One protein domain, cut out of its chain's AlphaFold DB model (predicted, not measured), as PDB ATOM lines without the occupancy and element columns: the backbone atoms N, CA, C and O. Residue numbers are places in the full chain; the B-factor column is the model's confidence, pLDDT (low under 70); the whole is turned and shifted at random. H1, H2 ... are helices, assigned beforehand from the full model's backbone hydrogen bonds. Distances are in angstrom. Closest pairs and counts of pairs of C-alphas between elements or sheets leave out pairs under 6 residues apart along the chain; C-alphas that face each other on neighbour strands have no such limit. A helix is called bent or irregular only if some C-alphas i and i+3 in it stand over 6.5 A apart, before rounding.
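What this domain is: This is residues 22 to 100 of the 237 residues of the protein "DUF1819 family protein" of Candidatus Viridilinea halotolerans (UniProt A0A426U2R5). A helical hairpin of H3 and H2 packs through H2 on the first helix, H1, and H4 crosses H1 on its other side. H1 is the middle piece between the hairpin and H4, and residues 79 to 85, of which 84 and 85 belong to H4, stick out. You have 79 printed residues with four named helices, H1 to H4 in chain order, and no named strand: the class is all helix, in crossed packing. The whole is compact, with a radius of gyration of the C-alphas of 12.0 A, and rounded, spanning 31 by 27 by 25 A.

How they stand to each other: Start at the longest helix, H3, residues 63 to 77. It forms a helical hairpin with H2, residues 46 to 57, which touches it with residues 50 to 55 alone; they run opposite ways at 36 degrees, only just a steep tilt, and the closest C-alphas, of Val 54 and Arg 66, are 5.3 A apart. Next find H1, residues 30 to 43: it touches H2 at a steep tilt of 61 degrees, closest at the C-alphas of Tyr 40 and Ala 49, 4.8 A. H4, residues 84 to 95, touches H1 at a steep tilt of 63 degrees, closest at the C-alphas of Leu 37 and Val 91, 5.2 A. H2 and H4 are apart. Every O i to N i+4 pair is within hydrogen-bond range in H1 and H3, and 7 of 8 in H2 and in H4.

Where its parts are: Find C-alpha 63 at (199.843, 189.459, 206.212); from there H3 runs 21.0 A. H1 begins at C-alpha 30, (191.224, 204.097, 197.522), and runs 19.8 A. H2, 14.4 A, is only just irregular: C-alphas 54 and 57 are 6.8 A apart. H4, 17.6 A, ends at C-alpha 95, (189.176, 201.003, 185.417).

The domain as a whole: Look to Arg 61 and Pro 83 for the two C-alphas farthest apart, 33.4 A. The printed part has no cut, and no link between helices is long. Confidence is low, under 70, in residues 22 to 26.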
ATOM      1  N   THR A  22     188.058 201.898 215.345       61.69
ATOM      2  CA  THR A  22     188.603 200.958 214.362       61.69
ATOM      3  C   THR A  22     188.417 201.456 212.937       61.69
ATOM      4  O   THR A  22     189.318 201.272 212.117       61.69
ATOM      5  N   SER A  23     187.314 202.151 212.661       54.66
ATOM      6  CA  SER A  23     186.991 202.698 211.341       54.66
ATOM      7  C   SER A  23     187.899 203.861 210.957       54.66
ATOM      8  O   SER A  23     188.309 203.991 209.806       54.66
ATOM      9  N   ALA A  24     188.320 204.642 211.949       50.25
ATOM     10  CA  ALA A  24     189.250 205.740 211.765       50.25
ATOM     11  C   ALA A  24     190.711 205.282 211.638       50.25
ATOM     12  O   ALA A  24     191.574 206.103 211.376       50.25
ATOM     13  N   SER A  25     191.052 204.003 211.841       46.84
ATOM     14  CA  SER A  25     192.454 203.548 211.902       46.84
ATOM     15  C   SER A  25     193.147 203.376 210.540       46.84
ATOM     16  O   SER A  25     194.378 203.281 210.490       46.84
ATOM     17  N   LYS A  26     192.382 203.341 209.442       62.91
ATOM     18  CA  LYS A  26     192.866 203.146 208.068       62.91
ATOM     19  C   LYS A  26     192.102 204.094 207.141       62.91
ATOM     20  O   LYS A  26     190.877 204.035 207.104       62.91
ATOM     21  N   ASN A  27     192.852 204.939 206.430       75.81
ATOM     22  CA  ASN A  27     192.391 206.062 205.597       75.81
ATOM     23  C   ASN A  27     191.422 205.630 204.465       75.81
ATOM     24  O   ASN A  27     190.897 204.517 204.464       75.81
ATOM     25  N   GLY A  28     191.181 206.476 203.459       77.44
ATOM     26  CA  GLY A  28     190.222 206.185 202.378       77.44
ATOM     27  C   GLY A  28     190.416 204.835 201.654       77.44
ATOM     28  O   GLY A  28     189.456 204.311 201.101       77.44
ATOM     29  N   LEU A  29     191.617 204.229 201.715       91.38
ATOM     30  CA  LEU A  29     191.977 202.931 201.104       91.38
ATOM     31  C   LEU A  29     191.619 202.854 199.611       91.38
ATOM     32  O   LEU A  29     191.206 201.813 199.113       91.38
ATOM     33  N   ILE A  30     191.733 203.970 198.894       94.31
ATOM     34  CA  ILE A  30     191.224 204.097 197.522       94.31
ATOM     35  C   ILE A  30     192.029 203.221 196.561       94.31
ATOM     36  O   ILE A  30     191.449 202.509 195.747       94.31
ATOM     37  N   ALA A  31     193.358 203.211 196.698       95.00
ATOM     38  CA  ALA A  31     194.231 202.373 195.879       95.00
ATOM     39  C   ALA A  31     194.012 200.882 196.165       95.00
ATOM     40  O   ALA A  31     193.876 200.084 195.244       95.00
ATOM     41  N   GLU A  32     193.915 200.500 197.439       96.12
ATOM     42  CA  GLU A  32     193.655 199.117 197.834       96.12
ATOM     43  C   GLU A  32     192.256 198.646 197.415       96.12
ATOM     44  O   GLU A  32     192.091 197.502 196.999       96.12
ATOM     45  N   THR A  33     191.261 199.532 197.472       97.06
ATOM     46  CA  THR A  33     189.902 199.244 196.995       97.06
ATOM     47  C   THR A  33     189.877 199.094 195.476       97.06
ATOM     48  O   THR A  33     189.227 198.187 194.968       97.06
ATOM     49  N   ARG A  34     190.643 199.907 194.740       97.69
ATOM     50  CA  ARG A  34     190.818 199.741 193.291       97.69
ATOM     51  C   ARG A  34     191.408 198.369 192.951       97.69
ATOM     52  O   ARG A  34     190.874 197.686 192.084       97.69
ATOM     53  N   LEU A  35     192.449 197.933 193.670       97.69
ATOM     54  CA  LEU A  35     193.033 196.595 193.498       97.69
ATOM     55  C   LEU A  35     192.017 195.483 193.796       97.69
ATOM     56  O   LEU A  35     191.951 194.505 193.057       97.69
ATOM     57  N   PHE A  36     191.206 195.637 194.850       98.00
ATOM     58  CA  PHE A  36     190.122 194.700 195.155       98.00
ATOM     59  C   PHE A  36     189.125 194.581 193.997       98.00
ATOM     60  O   PHE A  36     188.811 193.470 193.585       98.00
ATOM     61  N   LEU A  37     188.648 195.710 193.465       98.00
ATOM     62  CA  LEU A  37     187.658 195.738 192.386       98.00
ATOM     63  C   LEU A  37     188.213 195.109 191.098       98.00
ATOM     64  O   LEU A  37     187.548 194.295 190.465       98.00
ATOM     65  N   GLN A  38     189.474 195.384 190.759       97.25
ATOM     66  CA  GLN A  38     190.147 194.760 189.614       97.25
ATOM     67  C   GLN A  38     190.311 193.238 189.783       97.25
ATOM     68  O   GLN A  38     190.107 192.474 188.832       97.25
ATOM     69  N   ALA A  39     190.637 192.781 190.996       97.62
ATOM     70  CA  ALA A  39     190.680 191.357 191.320       97.62
ATOM     71  C   ALA A  39     189.285 190.718 191.242       97.62
ATOM     72  O   ALA A  39     189.136 189.652 190.653       97.62
ATOM     73  N   TYR A  40     188.254 191.389 191.766       97.62
ATOM     74  CA  TYR A  40     186.861 190.947 191.691       97.62
ATOM     75  C   TYR A  40     186.399 190.751 190.249       97.62
ATOM     76  O   TYR A  40     185.895 189.677 189.930       97.62
ATOM     77  N   ARG A  41     186.684 191.709 189.359       97.00
ATOM     78  CA  ARG A  41     186.397 191.580 187.924       97.00
ATOM     79  C   ARG A  41     187.033 190.334 187.303       97.00
ATOM     80  O   ARG A  41     186.421 189.667 186.480       97.00
ATOM     81  N   THR A  42     188.269 190.031 187.694       96.56
ATOM     82  CA  THR A  42     189.041 188.915 187.125       96.56
ATOM     83  C   THR A  42     188.572 187.568 187.676       96.56
ATOM     84  O   THR A  42     188.504 186.585 186.946       96.56
ATOM     85  N   CYS A  43     188.261 187.511 188.969       95.81
ATOM     86  CA  CYS A  43     187.899 186.275 189.652       95.81
ATOM     87  C   CYS A  43     186.399 185.950 189.596       95.81
ATOM     88  O   CYS A  43     186.031 184.812 189.875       95.81
ATOM     89  N   GLY A  44     185.532 186.935 189.339       94.00
ATOM     90  CA  GLY A  44     184.072 186.785 189.374       94.00
ATOM     91  C   GLY A  44     183.500 186.452 190.760       94.00
ATOM     92  O   GLY A  44     182.355 186.030 190.872       94.00
ATOM     93  N   SER A  45     184.297 186.585 191.826       95.50
ATOM     94  CA  SER A  45     183.905 186.223 193.190       95.50
ATOM     95  C   SER A  45     184.603 187.101 194.221       95.50
ATOM     96  O   SER A  45     185.822 187.298 194.174       95.50
ATOM     97  N   VAL A  46     183.827 187.583 195.196       95.62
ATOM     98  CA  VAL A  46     184.325 188.375 196.329       95.62
ATOM     99  C   VAL A  46     185.337 187.581 197.156       95.62
ATOM    100  O   VAL A  46     186.357 188.138 197.559       95.62
ATOM    101  N   ASP A  47     185.108 186.286 197.384       96.38
ATOM    102  CA  ASP A  47     185.991 185.451 198.209       96.38
ATOM    103  C   ASP A  47     187.325 185.146 197.522       96.38
ATOM    104  O   ASP A  47     188.386 185.170 198.162       96.38
ATOM    105  N   LEU A  48     187.294 184.920 196.207       97.19
ATOM    106  CA  LEU A  48     188.510 184.753 195.415       97.19
ATOM    107  C   LEU A  48     189.299 186.066 195.355       97.19
ATOM    108  O   LEU A  48     190.492 186.069 195.655       97.19
ATOM    109  N   ALA A  49     188.632 187.193 195.094       97.12
ATOM    110  CA  ALA A  49     189.258 188.515 195.080       97.12
ATOM    111  C   ALA A  49     189.848 188.904 196.441       97.12
ATOM    112  O   ALA A  49     190.942 189.463 196.523       97.12
ATOM    113  N   ARG A  50     189.154 188.569 197.531       96.88
ATOM    114  CA  ARG A  50     189.641 188.725 198.905       96.88
ATOM    115  C   ARG A  50     190.943 187.955 199.115       96.88
ATOM    116  O   ARG A  50     191.894 188.516 199.658       96.88
ATOM    117  N   THR A  51     190.967 186.679 198.738       97.00
ATOM    118  CA  THR A  51     192.143 185.807 198.890       97.00
ATOM    119  C   THR A  51     193.315 186.349 198.077       97.00
ATOM    120  O   THR A  51     194.403 186.556 198.613       97.00
ATOM    121  N   GLU A  52     193.047 186.710 196.826       97.25
ATOM    122  CA  GLU A  52     194.018 187.290 195.906       97.25
ATOM    123  C   GLU A  52     194.640 188.587 196.441       97.25
ATOM    124  O   GLU A  52     195.864 188.771 196.434       97.25
ATOM    125  N   LEU A  53     193.797 189.470 196.980       96.38
ATOM    126  CA  LEU A  53     194.225 190.742 197.538       96.38
ATOM    127  C   LEU A  53     195.121 190.552 198.774       96.38
ATOM    128  O   LEU A  53     196.139 191.236 198.907       96.38
ATOM    129  N   VAL A  54     194.774 189.615 199.669       96.75
ATOM    130  CA  VAL A  54     195.576 189.311 200.869       96.75
ATOM    131  C   VAL A  54     196.913 188.687 200.507       96.75
ATOM    132  O   VAL A  54     197.916 189.040 201.127       96.75
ATOM    133  N   ASP A  55     196.935 187.734 199.581       95.69
ATOM    134  CA  ASP A  55     198.113 186.898 199.385       95.69
ATOM    135  C   ASP A  55     199.109 187.530 198.401       95.69
ATOM    136  O   ASP A  55     200.317 187.481 198.666       95.69
ATOM    137  N   ARG A  56     198.634 188.215 197.346       95.12
ATOM    138  CA  ARG A  56     199.488 188.677 196.235       95.12
ATOM    139  C   ARG A  56     199.478 190.183 195.978       95.12
ATOM    140  O   ARG A  56     200.550 190.756 195.814       95.12
ATOM    141  N   LEU A  57     198.310 190.825 195.939       95.44
ATOM    142  CA  LEU A  57     198.208 192.172 195.347       95.44
ATOM    143  C   LEU A  57     198.529 193.322 196.309       95.44
ATOM    144  O   LEU A  57     199.029 194.361 195.880       95.44
ATOM    145  N   LEU A  58     198.234 193.178 197.604       95.12
ATOM    146  CA  LEU A  58     198.513 194.254 198.554       95.12
ATOM    147  C   LEU A  58     200.018 194.396 198.833       95.12
ATOM    148  O   LEU A  58     200.664 193.406 199.188       95.12
ATOM    149  N   PRO A  59     200.567 195.625 198.791       92.75
ATOM    150  CA  PRO A  59     202.004 195.862 198.941       92.75
ATOM    151  C   PRO A  59     202.502 195.726 200.389       92.75
ATOM    152  O   PRO A  59     203.708 195.712 200.643       92.75
ATOM    153  N   GLN A  60     201.604 195.678 201.379       92.69
ATOM    154  CA  GLN A  60     201.998 195.641 202.783       92.69
ATOM    155  C   GLN A  60     202.643 194.296 203.148       92.69
ATOM    156  O   GLN A  60     202.038 193.239 203.003       92.69
ATOM    157  N   ARG A  61     203.850 194.348 203.727       91.50
ATOM    158  CA  ARG A  61     204.634 193.152 204.097       91.50
ATOM    159  C   ARG A  61     203.907 192.227 205.080       91.50
ATOM    160  O   ARG A  61     203.931 191.011 204.932       91.50
ATOM    161  N   SER A  62     203.262 192.798 206.099       94.25
ATOM    162  CA  SER A  62     202.555 192.013 207.115       94.25
ATOM    163  C   SER A  62     201.240 191.463 206.566       94.25
ATOM    164  O   SER A  62     200.347 192.222 206.178       94.25
ATOM    165  N   ARG A  63     201.090 190.134 206.597       94.06
ATOM    166  CA  ARG A  63     199.843 189.459 206.212       94.06
ATOM    167  C   ARG A  63     198.665 189.886 207.086       94.06
ATOM    168  O   ARG A  63     197.566 190.050 206.568       94.06
ATOM    169  N   GLU A  64     198.887 190.129 208.376       92.56
ATOM    170  CA  GLU A  64     197.819 190.608 209.258       92.56
ATOM    171  C   GLU A  64     197.375 192.024 208.879       92.56
ATOM    172  O   GLU A  64     196.183 192.302 208.773       92.56
ATOM    173  N   THR A  65     198.321 192.901 208.533       91.38
ATOM    174  CA  THR A  65     198.000 194.233 208.005       91.38
ATOM    175  C   THR A  65     197.152 194.147 206.734       91.38
ATOM    176  O   THR A  65     196.180 194.897 206.611       91.38
ATOM    177  N   ARG A  66     197.486 193.233 205.810       94.69
ATOM    178  CA  ARG A  66     196.713 192.988 204.580       94.69
ATOM    179  C   ARG A  66     195.304 192.478 204.885       94.69
ATOM    180  O   ARG A  66     194.333 193.014 204.356       94.69
ATOM    181  N   ARG A  67     195.163 191.526 205.814       94.12
ATOM    182  CA  ARG A  67     193.858 191.022 206.281       94.12
ATOM    183  C   ARG A  67     192.981 192.119 206.875       94.12
ATOM    184  O   ARG A  67     191.790 192.159 206.584       94.12
ATOM    185  N   VAL A  68     193.552 193.015 207.681       91.75
ATOM    186  CA  VAL A  68     192.820 194.156 208.252       91.75
ATOM    187  C   VAL A  68     192.368 195.127 207.159       91.75
ATOM    188  O   VAL A  68     191.230 195.587 207.200       91.75
ATOM    189  N   ILE A  69     193.215 195.431 206.171       92.69
ATOM    190  CA  ILE A  69     192.841 196.284 205.028       92.69
ATOM    191  C   ILE A  69     191.651 195.680 204.284       92.69
ATOM    192  O   ILE A  69     190.622 196.334 204.139       92.69
ATOM    193  N   VAL A  70     191.761 194.412 203.893       94.62
ATOM    194  CA  VAL A  70     190.719 193.696 203.149       94.62
ATOM    195  C   VAL A  70     189.415 193.628 203.940       94.62
ATOM    196  O   VAL A  70     188.350 193.880 203.388       94.62
ATOM    197  N   ARG A  71     189.483 193.375 205.254       92.69
ATOM    198  CA  ARG A  71     188.304 193.394 206.131       92.69
ATOM    199  C   ARG A  71     187.590 194.746 206.106       92.69
ATOM    200  O   ARG A  71     186.368 194.766 206.057       92.69
ATOM    201  N   ASN A  72     188.332 195.857 206.126       91.19
ATOM    202  CA  ASN A  72     187.743 197.197 206.053       91.19
ATOM    203  C   ASN A  72     187.120 197.479 204.680       91.19
ATOM    204  O   ASN A  72     186.035 198.047 204.624       91.19
ATOM    205  N   ILE A  73     187.768 197.062 203.587       94.00
ATOM    206  CA  ILE A  73     187.216 197.205 202.229       94.00
ATOM    207  C   ILE A  73     185.882 196.458 202.124       94.00
ATOM    208  O   ILE A  73     184.874 197.047 201.748       94.00
ATOM    209  N   LEU A  74     185.848 195.189 202.537       93.25
ATOM    210  CA  LEU A  74     184.626 194.382 202.500       93.25
ATOM    211  C   LEU A  74     183.542 194.930 203.434       93.25
ATOM    212  O   LEU A  74     182.376 194.983 203.060       93.25
ATOM    213  N   ALA A  75     183.912 195.413 204.623       89.50
ATOM    214  CA  ALA A  75     182.950 196.044 205.523       89.50
ATOM    215  C   ALA A  75     182.262 197.265 204.888       89.50
ATOM    216  O   ALA A  75     181.080 197.475 205.136       89.50
ATOM    217  N   ARG A  76     182.984 198.037 204.062       90.62
ATOM    218  CA  ARG A  76     182.454 199.211 203.349       90.62
ATOM    219  C   ARG A  76     181.602 198.823 202.137       90.62
ATOM    220  O   ARG A  76     180.589 199.460 201.885       90.62
ATOM    221  N   LEU A  77     182.012 197.796 201.389       93.06
ATOM    222  CA  LEU A  77     181.405 197.482 200.092       93.06
ATOM    223  C   LEU A  77     180.340 196.387 200.130       93.06
ATOM    224  O   LEU A  77     179.431 196.435 199.317       93.06
ATOM    225  N   THR A  78     180.440 195.396 201.020       91.44
ATOM    226  CA  THR A  78     179.623 194.171 200.916       91.44
ATOM    227  C   THR A  78     178.763 193.872 202.138       91.44
ATOM    228  O   THR A  78     177.786 193.137 202.020       91.44
ATOM    229  N   ARG A  79     179.069 194.443 203.312       87.50
ATOM    230  CA  ARG A  79     178.372 194.133 204.579       87.50
ATOM    231  C   ARG A  79     176.859 194.370 204.530       87.50
ATOM    232  O   ARG A  79     176.109 193.673 205.210       87.50
ATOM    233  N   TRP A  80     176.425 195.358 203.759       87.31
ATOM    234  CA  TRP A  80     175.020 195.726 203.620       87.31
ATOM    235  C   TRP A  80     174.289 194.939 202.523       87.31
ATOM    236  O   TRP A  80     173.120 195.209 202.282       87.31
ATOM    237  N   HIS A  81     174.944 193.931 201.931       88.75
ATOM    238  CA  HIS A  81     174.414 193.078 200.863       88.75
ATOM    239  C   HIS A  81     173.950 193.899 199.652       88.75
ATOM    240  O   HIS A  81     172.757 193.922 199.344       88.75
ATOM    241  N   PRO A  82     174.883 194.598 198.979       90.81
ATOM    242  CA  PRO A  82     174.543 195.404 197.822       90.81
ATOM    243  C   PRO A  82     173.906 194.577 196.700       90.81
ATOM    244  O   PRO A  82     174.301 193.426 196.487       90.81
ATOM    245  N   PRO A  83     173.003 195.182 195.912       91.75
ATOM    246  CA  PRO A  83     172.652 194.670 194.594       91.75
ATOM    247  C   PRO A  83     173.901 194.381 193.746       91.75
ATOM    248  O   PRO A  83     174.878 195.121 193.816       91.75
ATOM    249  N   ALA A  84     173.874 193.343 192.905       90.00
ATOM    250  CA  ALA A  84     175.057 192.918 192.140       90.00
ATOM    251  C   ALA A  84     175.683 194.049 191.294       90.00
ATOM    252  O   ALA A  84     176.904 194.216 191.296       90.00
ATOM    253  N   TRP A  85     174.841 194.890 190.681       95.38
ATOM    254  CA  TRP A  85     175.268 196.010 189.838       95.38
ATOM    255  C   TRP A  85     176.148 197.034 190.572       95.38
ATOM    256  O   TRP A  85     176.936 197.726 189.938       95.38
ATOM    257  N   VAL A  86     176.062 197.126 191.904       96.44
ATOM    258  CA  VAL A  86     176.873 198.057 192.702       96.44
ATOM    259  C   VAL A  86     178.356 197.771 192.543       96.44
ATOM    260  O   VAL A  86     179.136 198.709 192.388       96.44
ATOM    261  N   LEU A  87     178.755 196.497 192.613       96.50
ATOM    262  CA  LEU A  87     180.158 196.129 192.449       96.50
ATOM    263  C   LEU A  87     180.590 196.280 190.991       96.50
ATOM    264  O   LEU A  87     181.710 196.723 190.763       96.50
ATOM    265  N   ASP A  88     179.714 195.983 190.033       96.38
ATOM    266  CA  ASP A  88     180.014 196.109 188.602       96.38
ATOM    267  C   ASP A  88     180.264 197.574 188.200       96.38
ATOM    268  O   ASP A  88     181.268 197.888 187.559       96.38
ATOM    269  N   ASP A  89     179.430 198.503 188.667       97.50
ATOM    270  CA  ASP A  89     179.610 199.939 188.429       97.50
ATOM    271  C   ASP A  89     180.851 200.490 189.160       97.50
ATOM    272  O   ASP A  89     181.576 201.338 188.632       97.50
ATOM    273  N   LEU A  90     181.152 199.987 190.365       98.00
ATOM    274  CA  LEU A  90     182.399 200.323 191.064       98.00
ATOM    275  C   LEU A  90     183.631 199.789 190.320       98.00
ATOM    276  O   LEU A  90     184.661 200.464 190.298       98.00
ATOM    277  N   VAL A  91     183.540 198.604 189.708       98.19
ATOM    278  CA  VAL A  91     184.583 198.055 188.832       98.19
ATOM    279  C   VAL A  91     184.799 198.972 187.637       98.19
ATOM    280  O   VAL A  91     185.943 199.355 187.400       98.19
ATOM    281  N   ALA A  92     183.734 199.387 186.946       97.62
ATOM    282  CA  ALA A  92     183.840 200.323 185.828       97.62
ATOM    283  C   ALA A  92     184.545 201.626 186.256       97.62
ATOM    284  O   ALA A  92     185.508 202.052 185.618       97.62
ATOM    285  N   ALA A  93     184.164 202.190 187.408       97.56
ATOM    286  CA  ALA A  93     184.816 203.377 187.968       97.56
ATOM    287  C   ALA A  93     186.295 203.158 188.348       97.56
ATOM    288  O   ALA A  93     187.098 204.094 188.347       97.56
ATOM    289  N   ALA A  94     186.678 201.930 188.703       97.62
ATOM    290  CA  ALA A  94     188.045 201.561 189.064       97.62
ATOM    291  C   ALA A  94     188.973 201.345 187.856       97.62
ATOM    292  O   ALA A  94     190.204 201.346 188.016       97.62
ATOM    293  N   GLU A  95     188.418 201.155 186.663       97.19
ATOM    294  CA  GLU A  95     189.176 201.003 185.417       97.19
ATOM    295  C   GLU A  95     189.597 202.340 184.813       97.19
ATOM    296  O   GLU A  95     190.609 202.400 184.117       97.19
ATOM    297  N   GLU A  96     188.892 203.417 185.145       96.06
ATOM    298  CA  GLU A  96     189.204 204.756 184.661       96.06
ATOM    299  C   GLU A  96     190.598 205.235 185.090       96.06
ATOM    300  O   GLU A  96     191.106 204.935 186.179       96.06
ATOM    301  N   GLU A  97     191.220 206.041 184.230       94.56
ATOM    302  CA  GLU A  97     192.476 206.725 184.552       94.56
ATOM    303  C   GLU A  97     192.257 207.798 185.628       94.56
ATOM    304  O   GLU A  97     193.023 207.902 186.592       94.56
ATOM    305  N   ASN A  98     191.176 208.574 185.492       94.69
ATOM    306  CA  ASN A  98     190.771 209.577 186.467       94.69
ATOM    307  C   ASN A  98     189.851 208.956 187.525       94.69
ATOM    308  O   ASN A  98     188.673 208.719 187.296       94.69
ATOM    309  N   LEU A  99     190.369 208.791 188.740       94.81
ATOM    310  CA  LEU A  99     189.641 208.160 189.844       94.81
ATOM    311  C   LEU A  99     188.623 209.075 190.548       94.81
ATOM    312  O   LEU A  99     188.201 208.753 191.656       94.81
ATOM    313  N   SER A 100     188.253 210.225 189.979       94.94
ATOM    314  CA  SER A 100     187.263 211.136 190.582       94.94
ATOM    315  C   SER A 100     185.908 210.457 190.808       94.94
ATOM    316  O   SER A 100     185.406 210.499 191.930       94.94
TER     317      SER A 100